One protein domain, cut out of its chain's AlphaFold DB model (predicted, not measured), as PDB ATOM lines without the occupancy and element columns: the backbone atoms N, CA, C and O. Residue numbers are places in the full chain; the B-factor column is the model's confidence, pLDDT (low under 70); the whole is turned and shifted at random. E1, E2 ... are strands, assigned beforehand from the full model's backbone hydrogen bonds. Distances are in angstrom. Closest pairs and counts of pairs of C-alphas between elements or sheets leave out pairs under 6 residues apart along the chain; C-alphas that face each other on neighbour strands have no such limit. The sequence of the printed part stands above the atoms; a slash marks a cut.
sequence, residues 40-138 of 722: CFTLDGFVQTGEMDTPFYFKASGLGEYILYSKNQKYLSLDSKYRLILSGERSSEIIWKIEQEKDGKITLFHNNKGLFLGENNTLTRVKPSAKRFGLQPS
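AT A GLANCE: This is residues 40 to 138 of the 722 residues of an uncharacterized protein of Flavobacteriaceae bacterium (UniProt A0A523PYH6). A small seven-stranded sheet curls round like part of a barrel, loosely closed where the first residue of E7 comes near the first residue of E9. A separate two-strand hairpin, E4 and E5, sits beside the end of E3, and the unnamed stretch 118 to 133 joins the sheet's two edge strands. The printed part has 99 residues, with no named helix and nine strands, E1 to E9 in chain order; its class is all strand, though under half of the residues, 43, are in named elements. The large sheet runs E8, E7, E6, E3, E2, E1, E9 and the small one E4, E5, both antiparallel. The whole is compact and rounded, with a radius of gyration of the C-alphas of 12.2 A and spans of 33 by 29 by 28 A.

HOW THE PARTS SIT: Begin with the hairpin of E2, residues 56 to 62, and E3, residues 65 to 70: antiparallel at 153 degrees, with N 59 and O 67 3.0 A apart, within hydrogen-bond range. On one side, look for E1, residues 40 to 44, whose pairing is staggered: its residues 40 to 41 pair with E2, N 41 to O 56 at 3.0 A, and 41 to 44 with E9, residues 134 to 137, N 42 to O 136 at 2.8 A. E1, E2 and E3 form a meander, each strand the antiparallel neighbour of the one before. On the other side of E3 from E2, find its antiparallel neighbour E6, residues 96 to 100, with N 66 and O 96 2.8 A apart, within hydrogen-bond range. A second meander is E6, E7, residues 106 to 110, and E8, residues 115 to 117; N 109 and O 97 are 2.8 A apart, N 110 and O 115 2.8 A. The C-alphas of Ile 106 and Gly 134, the closest of E7 and E9, are 6.7 A apart. E4, residues 75 to 78, comes closest to E3 at the C-alphas of Tyr 69 and Tyr 75, 4.9 A, and forms a hairpin with E5, residues 84 to 87, N 77 to O 85 at 3.0 A.

IN THESE COORDINATES: Find C-alpha 40, where E1 begins, at (-38.975, -5.612, -37.487). E2, the longest strand by residues, runs 17.1 A from (-38.994, -0.565, -40.139); E3 spans 16.4 A, E7 13.2 A, E1 13.0 A and E6 12.6 A. E9 ends at C-alpha 137, (-41.567, -5.776, -32.222).

THE WHOLE: The C-alphas farthest apart, of Glu 89 and Lys 102, are 33.7 A apart. The printed part has no cut. The links E1 to E2 and E8 to E9 are long. Mean pLDDT of the printed part is 92.7, and no printed residue is under 70.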
ATOM      1  N   CYS A  40     -37.919  -6.523 -37.057       94.88
ATOM      2  CA  CYS A  40     -38.975  -5.612 -37.487       94.88
ATOM      3  C   CYS A  40     -39.516  -4.847 -36.278       94.88
ATOM      4  O   CYS A  40     -40.055  -5.458 -35.350       94.88
ATOM      5  N   PHE A  41     -39.389  -3.516 -36.286       95.25
ATOM      6  CA  PHE A  41     -39.714  -2.700 -35.116       95.25
ATOM      7  C   PHE A  41     -40.490  -1.429 -35.454       95.25
ATOM      8  O   PHE A  41     -40.141  -0.675 -36.365       95.25
ATOM      9  N   THR A  42     -41.510  -1.156 -34.645       95.44
ATOM     10  CA  THR A  42     -42.115   0.166 -34.488       95.44
ATOM     11  C   THR A  42     -41.242   1.009 -33.559       95.44
ATOM     12  O   THR A  42     -40.840   0.540 -32.492       95.44
ATOM     13  N   LEU A  43     -40.946   2.247 -33.967       94.81
ATOM     14  CA  LEU A  43     -40.162   3.197 -33.177       94.81
ATOM     15  C   LEU A  43     -41.090   4.102 -32.360       94.81
ATOM     16  O   LEU A  43     -41.752   4.978 -32.914       94.81
ATOM     17  N   ASP A  44     -41.112   3.923 -31.041       92.06
ATOM     18  CA  ASP A  44     -41.906   4.766 -30.144       92.06
ATOM     19  C   ASP A  44     -41.410   6.222 -30.163       92.06
ATOM     20  O   ASP A  44     -40.217   6.504 -30.000       92.06
ATOM     21  N   GLY A  45     -42.342   7.154 -30.359       86.38
ATOM     22  CA  GLY A  45     -42.072   8.584 -30.488       86.38
ATOM     23  C   GLY A  45     -41.544   9.026 -31.857       86.38
ATOM     24  O   GLY A  45     -41.163  10.188 -31.992       86.38
ATOM     25  N   PHE A  46     -41.516   8.144 -32.861       92.50
ATOM     26  CA  PHE A  46     -41.259   8.534 -34.248       92.50
ATOM     27  C   PHE A  46     -42.489   9.231 -34.840       92.50
ATOM     28  O   PHE A  46     -43.599   8.700 -34.798       92.50
ATOM     29  N   VAL A  47     -42.309  10.438 -35.385       90.12
ATOM     30  CA  VAL A  47     -43.438  11.224 -35.906       90.12
ATOM     31  C   VAL A  47     -43.808  10.760 -37.309       90.12
ATOM     32  O   VAL A  47     -43.022  10.873 -38.248       90.12
ATOM     33  N   GLN A  48     -45.034  10.270 -37.457       87.75
ATOM     34  CA  GLN A  48     -45.571   9.837 -38.742       87.75
ATOM     35  C   GLN A  48     -45.879  11.047 -39.631       87.75
ATOM     36  O   GLN A  48     -46.596  11.962 -39.220       87.75
ATOM     37  N   THR A  49     -45.361  11.057 -40.861       83.19
ATOM     38  CA  THR A  49     -45.636  12.123 -41.840       83.19
ATOM     39  C   THR A  49     -45.799  11.555 -43.251       83.19
ATOM     40  O   THR A  49     -44.840  11.132 -43.895       83.19
ATOM     41  N   GLY A  50     -47.033  11.549 -43.766       84.50
ATOM     42  CA  GLY A  50     -47.326  10.987 -45.088       84.50
ATOM     43  C   GLY A  50     -46.930   9.509 -45.183       84.50
ATOM     44  O   GLY A  50     -47.431   8.687 -44.424       84.50
ATOM     45  N   GLU A  51     -46.027   9.178 -46.110       81.88
ATOM     46  CA  GLU A  51     -45.486   7.818 -46.281       81.88
ATOM     47  C   GLU A  51     -44.433   7.428 -45.230       81.88
ATOM     48  O   GLU A  51     -44.085   6.253 -45.124       81.88
ATOM     49  N   MET A  52     -43.897   8.397 -44.484       85.06
ATOM     50  CA  MET A  52     -42.869   8.168 -43.476       85.06
ATOM     51  C   MET A  52     -43.514   7.681 -42.183       85.06
ATOM     52  O   MET A  52     -43.994   8.473 -41.371       85.06
ATOM     53  N   ASP A  53     -43.532   6.364 -42.028       87.25
ATOM     54  CA  ASP A  53     -44.196   5.657 -40.945       87.25
ATOM     55  C   ASP A  53     -43.431   4.368 -40.598       87.25
ATOM     56  O   ASP A  53     -42.720   3.801 -41.427       87.25
ATOM     57  N   THR A  54     -43.597   3.921 -39.361       88.31
ATOM     58  CA  THR A  54     -43.082   2.666 -38.810       88.31
ATOM     59  C   THR A  54     -44.127   1.545 -38.985       88.31
ATOM     60  O   THR A  54     -45.305   1.844 -39.191       88.31
ATOM     61  N   PRO A  55     -43.765   0.252 -38.917       95.06
ATOM     62  CA  PRO A  55     -42.469  -0.314 -38.539       95.06
ATOM     63  C   PRO A  55     -41.406  -0.256 -39.647       95.06
ATOM     64  O   PRO A  55     -41.727  -0.131 -40.830       95.06
ATOM     65  N   PHE A  56     -40.139  -0.382 -39.245       96.12
ATOM     66  CA  PHE A  56     -38.994  -0.565 -40.139       96.12
ATOM     67  C   PHE A  56     -38.379  -1.952 -39.950       96.12
ATOM     68  O   PHE A  56     -38.269  -2.437 -38.821       96.12
ATOM     69  N   TYR A  57     -37.938  -2.559 -41.052       96.75
ATOM     70  CA  TYR A  57     -37.012  -3.686 -41.029       96.75
ATOM     71  C   TYR A  57     -35.585  -3.163 -40.836       96.75
ATOM     72  O   TYR A  57     -35.170  -2.224 -41.519       96.75
ATOM     73  N   PHE A  58     -34.837  -3.771 -39.922       95.88
ATOM     74  CA  PHE A  58     -33.476  -3.379 -39.570       95.88
ATOM     75  C   PHE A  58     -32.487  -4.299 -40.284       95.88
ATOM     76  O   PHE A  58     -32.140  -5.378 -39.803       95.88
ATOM     77  N   LYS A  59     -32.012  -3.874 -41.456       95.62
ATOM     78  CA  LYS A  59     -30.949  -4.589 -42.172       95.62
ATOM     79  C   LYS A  59     -29.603  -4.117 -41.642       95.62
ATOM     80  O   LYS A  59     -29.285  -2.941 -41.773       95.62
ATOM     81  N   ALA A  60     -28.798  -5.020 -41.091       95.62
ATOM     82  CA  ALA A  60     -27.429  -4.686 -40.725       95.62
ATOM     83  C   ALA A  60     -26.601  -4.366 -41.985       95.62
ATOM     84  O   ALA A  60     -26.556  -5.159 -42.936       95.62
ATOM     85  N   SER A  61     -25.948  -3.208 -41.973       94.69
ATOM     86  CA  SER A  61     -24.987  -2.747 -42.985       94.69
ATOM     87  C   SER A  61     -23.540  -2.924 -42.531       94.69
ATOM     88  O   SER A  61     -22.644  -3.002 -43.366       94.69
ATOM     89  N   GLY A  62     -23.333  -3.030 -41.220       94.25
ATOM     90  CA  GLY A  62     -22.057  -3.215 -40.544       94.25
ATOM     91  C   GLY A  62     -22.286  -3.322 -39.034       94.25
ATOM     92  O   GLY A  62     -23.423  -3.246 -38.564       94.25
ATOM     93  N   LEU A  63     -21.223  -3.508 -38.251       92.69
ATOM     94  CA  LEU A  63     -21.338  -3.603 -36.791       92.69
ATOM     95  C   LEU A  63     -21.886  -2.291 -36.204       92.69
ATOM     96  O   LEU A  63     -21.253  -1.244 -36.310       92.69
ATOM     97  N   GLY A  64     -23.070  -2.358 -35.586       92.12
ATOM     98  CA  GLY A  64     -23.769  -1.186 -35.048       92.12
ATOM     99  C   GLY A  64     -24.359  -0.252 -36.114       92.12
ATOM    100  O   GLY A  64     -24.834   0.831 -35.776       92.12
ATOM    101  N   GLU A  65     -24.347  -0.649 -37.387       95.25
ATOM    102  CA  GLU A  65     -24.828   0.148 -38.515       95.25
ATOM    103  C   GLU A  65     -25.978  -0.554 -39.231       95.25
ATOM    104  O   GLU A  65     -25.899  -1.740 -39.559       95.25
ATOM    105  N   TYR A  66     -27.044   0.191 -39.508       96.12
ATOM    106  CA  TYR A  66     -28.292  -0.359 -40.011       96.12
ATOM    107  C   TYR A  66     -28.915   0.518 -41.094       96.12
ATOM    108  O   TYR A  66     -28.910   1.749 -41.022       96.12
ATOM    109  N   ILE A  67     -29.536  -0.149 -42.060       96.62
ATOM    110  CA  ILE A  67     -30.531   0.418 -42.960       96.62
ATOM    111  C   ILE A  67     -31.910   0.164 -42.356       96.62
ATOM    112  O   ILE A  67     -32.274  -0.979 -42.070       96.62
ATOM    113  N   LEU A  68     -32.694   1.232 -42.207       96.50
ATOM    114  CA  LEU A  68     -34.097   1.150 -41.808       96.50
ATOM    115  C   LEU A  68     -34.972   1.125 -43.063       96.50
ATOM    116  O   LEU A  68     -35.127   2.139 -43.752       96.50
ATOM    117  N   TYR A  69     -35.528  -0.046 -43.364       97.00
ATOM    118  CA  TYR A  69     -36.298  -0.314 -44.574       97.00
ATOM    119  C   TYR A  69     -37.800  -0.292 -44.286       97.00
ATOM    120  O   TYR A  69     -38.300  -1.003 -43.415       97.00
ATOM    121  N   SER A  70     -38.520   0.592 -44.971       95.31
ATOM    122  CA  SER A  70     -39.946   0.846 -44.730       95.31
ATOM    123  C   SER A  70     -40.849  -0.169 -45.429       95.31
ATOM    124  O   SER A  70     -40.483  -0.741 -46.453       95.31
ATOM    125  N   LYS A  71     -42.099  -0.284 -44.956       92.38
ATOM    126  CA  LYS A  71     -43.179  -1.057 -45.608       92.38
ATOM    127  C   LYS A  71     -43.410  -0.715 -47.090       92.38
ATOM    128  O   LYS A  71     -43.895  -1.551 -47.842       92.38
ATOM    129  N   ASN A  72     -43.027   0.492 -47.514       91.56
ATOM    130  CA  ASN A  72     -43.141   0.967 -48.896       91.56
ATOM    131  C   ASN A  72     -41.888   0.668 -49.738       91.56
ATOM    132  O   ASN A  72     -41.713   1.272 -50.793       91.56
ATOM    133  N   GLN A  73     -40.998  -0.209 -49.261       93.88
ATOM    134  CA  GLN A  73     -39.757  -0.594 -49.939       93.88
ATOM    135  C   GLN A  73     -38.771   0.571 -50.167       93.88
ATOM    136  O   GLN A  73     -37.996   0.578 -51.122       93.88
ATOM    137  N   LYS A  74     -38.788   1.569 -49.274       95.12
ATOM    138  CA  LYS A  74     -37.894   2.744 -49.279       95.12
ATOM    139  C   LYS A  74     -37.026   2.805 -48.023       95.12
ATOM    140  O   LYS A  74     -37.406   2.256 -46.988       95.12
ATOM    141  N   TYR A  75     -35.918   3.534 -48.090       95.81
ATOM    142  CA  TYR A  75     -34.918   3.646 -47.026       95.81
ATOM    143  C   TYR A  75     -35.059   4.951 -46.246       95.81
ATOM    144  O   TYR A  75     -35.171   6.018 -46.853       95.81
ATOM    145  N   LEU A  76     -34.999   4.899 -44.916       96.12
ATOM    146  CA  LEU A  76     -34.881   6.116 -44.113       96.12
ATOM    147  C   LEU A  76     -33.525   6.788 -44.378       96.12
ATOM    148  O   LEU A  76     -32.484   6.149 -44.248       96.12
ATOM    149  N   SER A  77     -33.523   8.070 -44.740       95.62
ATOM    150  CA  SER A  77     -32.307   8.780 -45.162       95.62
ATOM    151  C   SER A  77     -32.402  10.289 -44.921       95.62
ATOM    152  O   SER A  77     -33.474  10.808 -44.593       95.62
ATOM    153  N   LEU A  78     -31.285  10.996 -45.100       94.31
ATOM    154  CA  LEU A  78     -31.231  12.453 -45.171       94.31
ATOM    155  C   LEU A  78     -30.906  12.919 -46.591       94.31
ATOM    156  O   LEU A  78     -29.934  12.481 -47.201       94.31
ATOM    157  N   ASP A  79     -31.681  13.876 -47.100       91.31
ATOM    158  CA  ASP A  79     -31.370  14.507 -48.382       91.31
ATOM    159  C   ASP A  79     -30.219  15.531 -48.283       91.31
ATOM    160  O   ASP A  79     -29.697  15.850 -47.209       91.31
ATOM    161  N   SER A  80     -29.831  16.110 -49.422       89.94
ATOM    162  CA  SER A  80     -28.756  17.113 -49.498       89.94
ATOM    163  C   SER A  80     -29.033  18.412 -48.726       89.94
ATOM    164  O   SER A  80     -28.111  19.193 -48.496       89.94
ATOM    165  N   LYS A  81     -30.283  18.648 -48.307       92.38
ATOM    166  CA  LYS A  81     -30.710  19.784 -47.481       92.38
ATOM    167  C   LYS A  81     -30.915  19.387 -46.016       92.38
ATOM    168  O   LYS A  81     -31.498  20.169 -45.269       92.38
ATOM    169  N   TYR A  82     -30.425  18.215 -45.604       92.38
ATOM    170  CA  TYR A  82     -30.572  17.677 -44.251       92.38
ATOM    171  C   TYR A  82     -32.039  17.503 -43.841       92.38
ATOM    172  O   TYR A  82     -32.410  17.762 -42.699       92.38
ATOM    173  N   ARG A  83     -32.902  17.098 -44.774       91.38
ATOM    174  CA  ARG A  83     -34.290  16.741 -44.467       91.38
ATOM    175  C   ARG A  83     -34.407  15.230 -44.372       91.38
ATOM    176  O   ARG A  83     -33.880  14.526 -45.231       91.38
ATOM    177  N   LEU A  84     -35.121  14.754 -43.355       94.62
ATOM    178  CA  LEU A  84     -35.487  13.348 -43.244       94.62
ATOM    179  C   LEU A  84     -36.425  12.979 -44.394       94.62
ATOM    180  O   LEU A  84     -37.400  13.688 -44.649       94.62
ATOM    181  N   ILE A  85     -36.116  11.893 -45.095       94.25
ATOM    182  CA  ILE A  85     -36.877  11.403 -46.245       94.25
ATOM    183  C   ILE A  85     -36.945   9.872 -46.247       94.25
ATOM    184  O   ILE A  85     -36.151   9.197 -45.592       94.25
ATOM    185  N   LEU A  86     -37.877   9.335 -47.038       94.88
ATOM    186  CA  LEU A  86     -37.818   7.960 -47.521       94.88
ATOM    187  C   LEU A  86     -37.245   7.958 -48.942       94.88
ATOM    188  O   LEU A  86     -37.915   8.375 -49.888       94.88
ATOM    189  N   SER A  87     -36.000   7.514 -49.078       94.06
ATOM    190  CA  SER A  87     -35.289   7.431 -50.353       94.06
ATOM    191  C   SER A  87     -35.631   6.136 -51.092       94.06
ATOM    192  O   SER A  87     -35.684   5.068 -50.485       94.06
ATOM    193  N   GLY A  88     -35.826   6.218 -52.409       92.88
ATOM    194  CA  GLY A  88     -35.802   5.044 -53.292       92.88
ATOM    195  C   GLY A  88     -34.398   4.714 -53.814       92.88
ATOM    196  O   GLY A  88     -34.204   3.679 -54.444       92.88
ATOM    197  N   GLU A  89     -33.418   5.585 -53.568       91.19
ATOM    198  CA  GLU A  89     -32.038   5.432 -54.028       91.19
ATOM    199  C   GLU A  89     -31.161   4.814 -52.935       91.19
ATOM    200  O   GLU A  89     -31.249   5.199 -51.764       91.19
ATOM    201  N   ARG A  90     -30.284   3.885 -53.335       90.19
ATOM    202  CA  ARG A  90     -29.247   3.304 -52.473       90.19
ATOM    203  C   ARG A  90     -27.980   4.143 -52.562       90.19
ATOM    204  O   ARG A  90     -27.458   4.375 -53.650       90.19
ATOM    205  N   SER A  91     -27.478   4.576 -51.417       91.50
ATOM    206  CA  SER A  91     -26.208   5.291 -51.281       91.50
ATOM    207  C   SER A  91     -25.716   5.171 -49.843       91.50
ATOM    208  O   SER A  91     -26.434   4.683 -48.980       91.50
ATOM    209  N   SER A  92     -24.521   5.654 -49.525       91.31
ATOM    210  CA  SER A  92     -24.062   5.697 -48.130       91.31
ATOM    211  C   SER A  92     -24.971   6.543 -47.209       91.31
ATOM    212  O   SER A  92     -24.921   6.388 -45.992       91.31
ATOM    213  N   GLU A  93     -25.856   7.386 -47.761       94.50
ATOM    214  CA  GLU A  93     -26.800   8.229 -47.008       94.50
ATOM    215  C   GLU A  93     -27.979   7.457 -46.386       94.50
ATOM    216  O   GLU A  93     -28.830   8.055 -45.731       94.50
ATOM    217  N   ILE A  94     -28.097   6.145 -46.604       95.44
ATOM    218  CA  ILE A  94     -29.147   5.327 -45.965       95.44
ATOM    219  C   ILE A  94     -28.653   4.596 -44.707       95.44
ATOM    220  O   ILE A  94     -29.429   3.886 -44.069       95.44
ATOM    221  N   ILE A  95     -27.369   4.746 -44.362       95.81
ATOM    222  CA  ILE A  95     -26.731   4.032 -43.255       95.81
ATOM    223  C   ILE A  95     -26.815   4.865 -41.974       95.81
ATOM    224  O   ILE A  95     -26.304   5.987 -41.892       95.81
ATOM    225  N   TRP A  96     -27.418   4.271 -40.946       96.81
ATOM    226  CA  TRP A  96     -27.530   4.839 -39.610       96.81
ATOM    227  C   TRP A  96     -26.712   4.017 -38.627       96.81
ATOM    228  O   TRP A  96     -26.916   2.812 -38.497       96.81
ATOM    229  N   LYS A  97     -25.830   4.670 -37.875       95.62
ATOM    230  CA  LYS A  97     -25.261   4.077 -36.672       95.62
ATOM    231  C   LYS A  97     -26.323   4.098 -35.580       95.62
ATOM    232  O   LYS A  97     -26.901   5.149 -35.292       95.62
ATOM    233  N   ILE A  98     -26.582   2.943 -34.985       94.12
ATOM    234  CA  ILE A  98     -27.566   2.787 -33.921       94.12
ATOM    235  C   ILE A  98     -26.836   2.420 -32.640       94.12
ATOM    236  O   ILE A  98     -26.113   1.430 -32.586       94.12
ATOM    237  N   GLU A  99     -27.036   3.228 -31.604       90.50
ATOM    238  CA  GLU A  99     -26.482   2.971 -30.277       90.50
ATOM    239  C   GLU A  99     -27.623   2.658 -29.312       90.50
ATOM    240  O   GLU A  99     -28.589   3.423 -29.216       90.50
ATOM    241  N   GLN A 100     -27.503   1.533 -28.608       87.19
ATOM    242  CA  GLN A 100     -28.430   1.134 -27.558       87.19
ATOM    243  C   GLN A 100     -28.007   1.747 -26.221       87.19
ATOM    244  O   GLN A 100     -26.846   1.687 -25.817       87.19
ATOM    245  N   GLU A 101     -28.964   2.353 -25.536       86.62
ATOM    246  CA  GLU A 101     -28.787   2.961 -24.226       86.62
ATOM    247  C   GLU A 101     -29.113   1.948 -23.114       86.62
ATOM    248  O   GLU A 101     -29.776   0.933 -23.334       86.62
ATOM    249  N   LYS A 102     -28.685   2.232 -21.876       85.62
ATOM    250  CA  LYS A 102     -28.869   1.326 -20.719       85.62
ATOM    251  C   LYS A 102     -30.331   0.981 -20.405       85.62
ATOM    252  O   LYS A 102     -30.589  -0.002 -19.724       85.62
ATOM    253  N   ASP A 103     -31.271   1.813 -20.843       86.56
ATOM    254  CA  ASP A 103     -32.713   1.619 -20.668       86.56
ATOM    255  C   ASP A 103     -33.356   0.814 -21.817       86.56
ATOM    256  O   ASP A 103     -34.579   0.706 -21.883       86.56
ATOM    257  N   GLY A 104     -32.544   0.257 -22.725       85.94
ATOM    258  CA  GLY A 104     -32.978  -0.546 -23.867       85.94
ATOM    259  C   GLY A 104     -33.462   0.271 -25.067       85.94
ATOM    260  O   GLY A 104     -33.758  -0.310 -26.110       85.94
ATOM    261  N   LYS A 105     -33.533   1.603 -24.952       92.62
ATOM    262  CA  LYS A 105     -33.884   2.493 -26.065       92.62
ATOM    263  C   LYS A 105     -32.703   2.685 -27.003       92.62
ATOM    264  O   LYS A 105     -31.555   2.502 -26.613       92.62
ATOM    265  N   ILE A 106     -32.986   3.115 -28.228       94.50
ATOM    266  CA  ILE A 106     -31.954   3.368 -29.234       94.50
ATOM    267  C   ILE A 106     -31.872   4.839 -29.631       94.50
ATOM    268  O   ILE A 106     -32.862   5.573 -29.586       94.50
ATOM    269  N   THR A 107     -30.688   5.254 -30.069       95.50
ATOM    270  CA  THR A 107     -30.465   6.525 -30.768       95.50
ATOM    271  C   THR A 107     -30.005   6.253 -32.196       95.50
ATOM    272  O   THR A 107     -29.298   5.280 -32.446       95.50
ATOM    273  N   LEU A 108     -30.430   7.096 -33.139       96.25
ATOM    274  CA  LEU A 108     -30.068   6.980 -34.552       96.25
ATOM    275  C   LEU A 108     -29.121   8.122 -34.921       96.25
ATOM    276  O   LEU A 108     -29.492   9.294 -34.808       96.25
ATOM    277  N   PHE A 109     -27.923   7.778 -35.382       96.69
ATOM    278  CA  PHE A 109     -26.895   8.708 -35.827       96.69
ATOM    279  C   PHE A 109     -26.579   8.501 -37.307       96.69
ATOM    280  O   PHE A 109     -26.221   7.415 -37.747       96.69
ATOM    281  N   HIS A 110     -26.696   9.563 -38.089       95.88
ATOM    282  CA  HIS A 110     -26.393   9.546 -39.508       95.88
ATOM    283  C   HIS A 110     -24.904   9.826 -39.735       95.88
ATOM    284  O   HIS A 110     -24.471  10.984 -39.677       95.88
ATOM    285  N   ASN A 111     -24.132   8.786 -40.061       83.00
ATOM    286  CA  ASN A 111     -22.669   8.849 -40.154       83.00
ATOM    287  C   ASN A 111     -22.171   9.958 -41.096       83.00
ATOM    288  O   ASN A 111     -21.390  10.813 -40.685       83.00
ATOM    289  N   ASN A 112     -22.693  10.022 -42.325       88.38
ATOM    290  CA  ASN A 112     -22.208  10.977 -43.331       88.38
ATOM    291  C   ASN A 112     -22.491  12.455 -43.013       88.38
ATOM    292  O   ASN A 112     -21.779  13.340 -43.485       88.38
ATOM    293  N   LYS A 113     -23.554  12.754 -42.254       91.12
ATOM    294  CA  LYS A 113     -23.965  14.138 -41.944       91.12
ATOM    295  C   LYS A 113     -23.542  14.572 -40.539       91.12
ATOM    296  O   LYS A 113     -23.566  15.770 -40.231       91.12
ATOM    297  N   GLY A 114     -23.152  13.616 -39.694       92.94
ATOM    298  CA  GLY A 114     -22.801  13.847 -38.299       92.94
ATOM    299  C   GLY A 114     -23.978  14.404 -37.498       92.94
ATOM    300  O   GLY A 114     -23.829  15.428 -36.823       92.94
ATOM    301  N   LEU A 115     -25.163  13.805 -37.657       96.06
ATOM    302  CA  LEU A 115     -26.421  14.270 -37.066       96.06
ATOM    303  C   LEU A 115     -27.187  13.115 -36.424       96.06
ATOM    304  O   LEU A 115     -27.326  12.054 -37.020       96.06
ATOM    305  N   PHE A 116     -27.730  13.352 -35.236       96.81
ATOM    306  CA  PHE A 116     -28.686  12.475 -34.574       96.81
ATOM    307  C   PHE A 116     -30.117  12.838 -34.960       96.81
ATOM    308  O   PHE A 116     -30.436  14.017 -35.156       96.81
ATOM    309  N   LEU A 117     -30.988  11.830 -34.974       96.06
ATOM    310  CA  LEU A 117     -32.429  12.039 -35.006       96.06
ATOM    311  C   LEU A 117     -32.928  12.461 -33.608       96.06
ATOM    312  O   LEU A 117     -32.707  11.775 -32.610       96.06
ATOM    313  N   GLY A 118     -33.549  13.634 -33.540       94.19
ATOM    314  CA  GLY A 118     -34.060  14.299 -32.343       94.19
ATOM    315  C   GLY A 118     -35.576  14.178 -32.175       94.19
ATOM    316  O   GLY A 118     -36.264  13.511 -32.949       94.19
ATOM    317  N   GLU A 119     -36.104  14.834 -31.137       90.75
ATOM    318  CA  GLU A 119     -37.549  14.902 -30.869       90.75
ATOM    319  C   GLU A 119     -38.311  15.462 -32.077       90.75
ATOM    320  O   GLU A 119     -37.808  16.327 -32.802       90.75
ATOM    321  N   ASN A 120     -39.532  14.976 -32.296       88.12
ATOM    322  CA  ASN A 120     -40.365  15.340 -33.444       88.12
ATOM    323  C   ASN A 120     -39.669  15.186 -34.815       88.12
ATOM    324  O   ASN A 120     -39.903  15.984 -35.722       88.12
ATOM    325  N   ASN A 121     -38.784  14.192 -34.949       87.69
ATOM    326  CA  ASN A 121     -37.951  13.940 -36.132       87.69
ATOM    327  C   ASN A 121     -37.059  15.130 -36.553       87.69
ATOM    328  O   ASN A 121     -36.659  15.239 -37.714       87.69
ATOM    329  N   THR A 122     -36.732  16.035 -35.625       92.56
ATOM    330  CA  THR A 122     -35.744  17.101 -35.860       92.56
ATOM    331  C   THR A 122     -34.324  16.531 -35.914       92.56
ATOM    332  O   THR A 122     -34.102  15.383 -35.547       92.56
ATOM    333  N   LEU A 123     -33.338  17.306 -36.375       95.44
ATOM    334  CA  LEU A 123     -31.935  16.874 -36.399       95.44
ATOM    335  C   LEU A 123     -31.103  17.667 -35.396       95.44
ATOM    336  O   LEU A 123     -31.262  18.880 -35.267       95.44
ATOM    337  N   THR A 124     -30.175  16.993 -34.721       95.12
ATOM    338  CA  THR A 124     -29.269  17.622 -33.751       95.12
ATOM    339  C   THR A 124     -27.850  17.082 -33.869       95.12
ATOM    340  O   THR A 124     -27.635  15.931 -34.227       95.12
ATOM    341  N   ARG A 125     -26.849  17.906 -33.546       94.44
ATOM    342  CA  ARG A 125     -25.443  17.469 -33.431       94.44
ATOM    343  C   ARG A 125     -25.079  17.001 -32.021       94.44
ATOM    344  O   ARG A 125     -23.988  16.486 -31.808       94.44
ATOM    345  N   VAL A 126     -25.968  17.209 -31.051       93.06
ATOM    346  CA  VAL A 126     -25.695  17.003 -29.627       93.06
ATOM    347  C   VAL A 126     -26.385  15.722 -29.171       93.06
ATOM    348  O   VAL A 126     -27.611  15.689 -29.093       93.06
ATOM    349  N   LYS A 127     -25.605  14.679 -28.847       90.81
ATOM    350  CA  LYS A 127     -26.135  13.364 -28.432       90.81
ATOM    351  C   LYS A 127     -27.147  13.453 -27.272       90.81
ATOM    352  O   LYS A 127     -28.206  12.851 -27.398       90.81
ATOM    353  N   PRO A 128     -26.925  14.233 -26.193       92.50
ATOM    354  CA  PRO A 128     -27.931  14.413 -25.137       92.50
ATOM    355  C   PRO A 128     -29.297  14.949 -25.595       92.50
ATOM    356  O   PRO A 128     -30.282  14.786 -24.883       92.50
ATOM    357  N   SER A 129     -29.362  15.606 -26.755       93.31
ATOM    358  CA  SER A 129     -30.605  16.108 -27.353       93.31
ATOM    359  C   SER A 129     -31.204  15.143 -28.383       93.31
ATOM    360  O   SER A 129     -32.236  15.458 -28.974       93.31
ATOM    361  N   ALA A 130     -30.555  14.004 -28.640       95.12
ATOM    362  CA  ALA A 130     -31.079  12.965 -29.515       95.12
ATOM    363  C   ALA A 130     -32.328  12.327 -28.898       95.12
ATOM    364  O   ALA A 130     -32.448  12.182 -27.676       95.12
ATOM    365  N   LYS A 131     -33.255  11.903 -29.757       95.19
ATOM    366  CA  LYS A 131     -34.399  11.117 -29.319       95.19
ATOM    367  C   LYS A 131     -33.923   9.716 -28.954       95.19
ATOM    368  O   LYS A 131     -33.200   9.077 -29.714       95.19
ATOM    369  N   ARG A 132     -34.386   9.233 -27.803       95.00
ATOM    370  CA  ARG A 132     -34.282   7.826 -27.403       95.00
ATOM    371  C   ARG A 132     -35.570   7.112 -27.802       95.00
ATOM    372  O   ARG A 132     -36.602   7.324 -27.161       95.00
ATOM    373  N   PHE A 133     -35.513   6.313 -28.860       95.19
ATOM    374  CA  PHE A 133     -36.656   5.571 -29.393       95.19
ATOM    375  C   PHE A 133     -36.825   4.245 -28.656       95.19
ATOM    376  O   PHE A 133     -35.863   3.495 -28.488       95.19
ATOM    377  N   GLY A 134     -38.048   3.950 -28.215       94.19
ATOM    378  CA  GLY A 134     -38.406   2.602 -27.770       94.19
ATOM    379  C   GLY A 134     -38.624   1.684 -28.974       94.19
ATOM    380  O   GLY A 134     -39.120   2.137 -30.003       94.19
ATOM    381  N   LEU A 135     -38.267   0.408 -28.843       93.62
ATOM    382  CA  LEU A 135     -38.484  -0.605 -29.876       93.62
ATOM    383  C   LEU A 135     -39.680  -1.481 -29.508       93.62
ATOM    384  O   LEU A 135     -39.683  -2.125 -28.460       93.62
ATOM    385  N   GLN A 136     -40.683  -1.526 -30.381       94.00
ATOM    386  CA  GLN A 136     -41.807  -2.455 -30.269       94.00
ATOM    387  C   GLN A 136     -41.749  -3.457 -31.428       94.00
ATOM    388  O   GLN A 136     -41.860  -3.029 -32.578       94.00
ATOM    389  N   PRO A 137     -41.563  -4.766 -31.170       93.69
ATOM    390  CA  PRO A 137     -41.567  -5.776 -32.222       93.69
ATOM    391  C   PRO A 137     -42.856  -5.735 -33.048       93.69
ATOM    392  O   PRO A 137     -43.949  -5.564 -32.509       93.69
ATOM    393  N   SER A 138     -42.725  -5.916 -34.357       93.44
ATOM    394  CA  SER A 138     -43.843  -5.976 -35.294       93.44
ATOM    395  C   SER A 138     -43.632  -7.105 -36.303       93.44
ATOM    396  O   SER A 138     -42.525  -7.599 -36.484       93.44
TER     397      SER A 138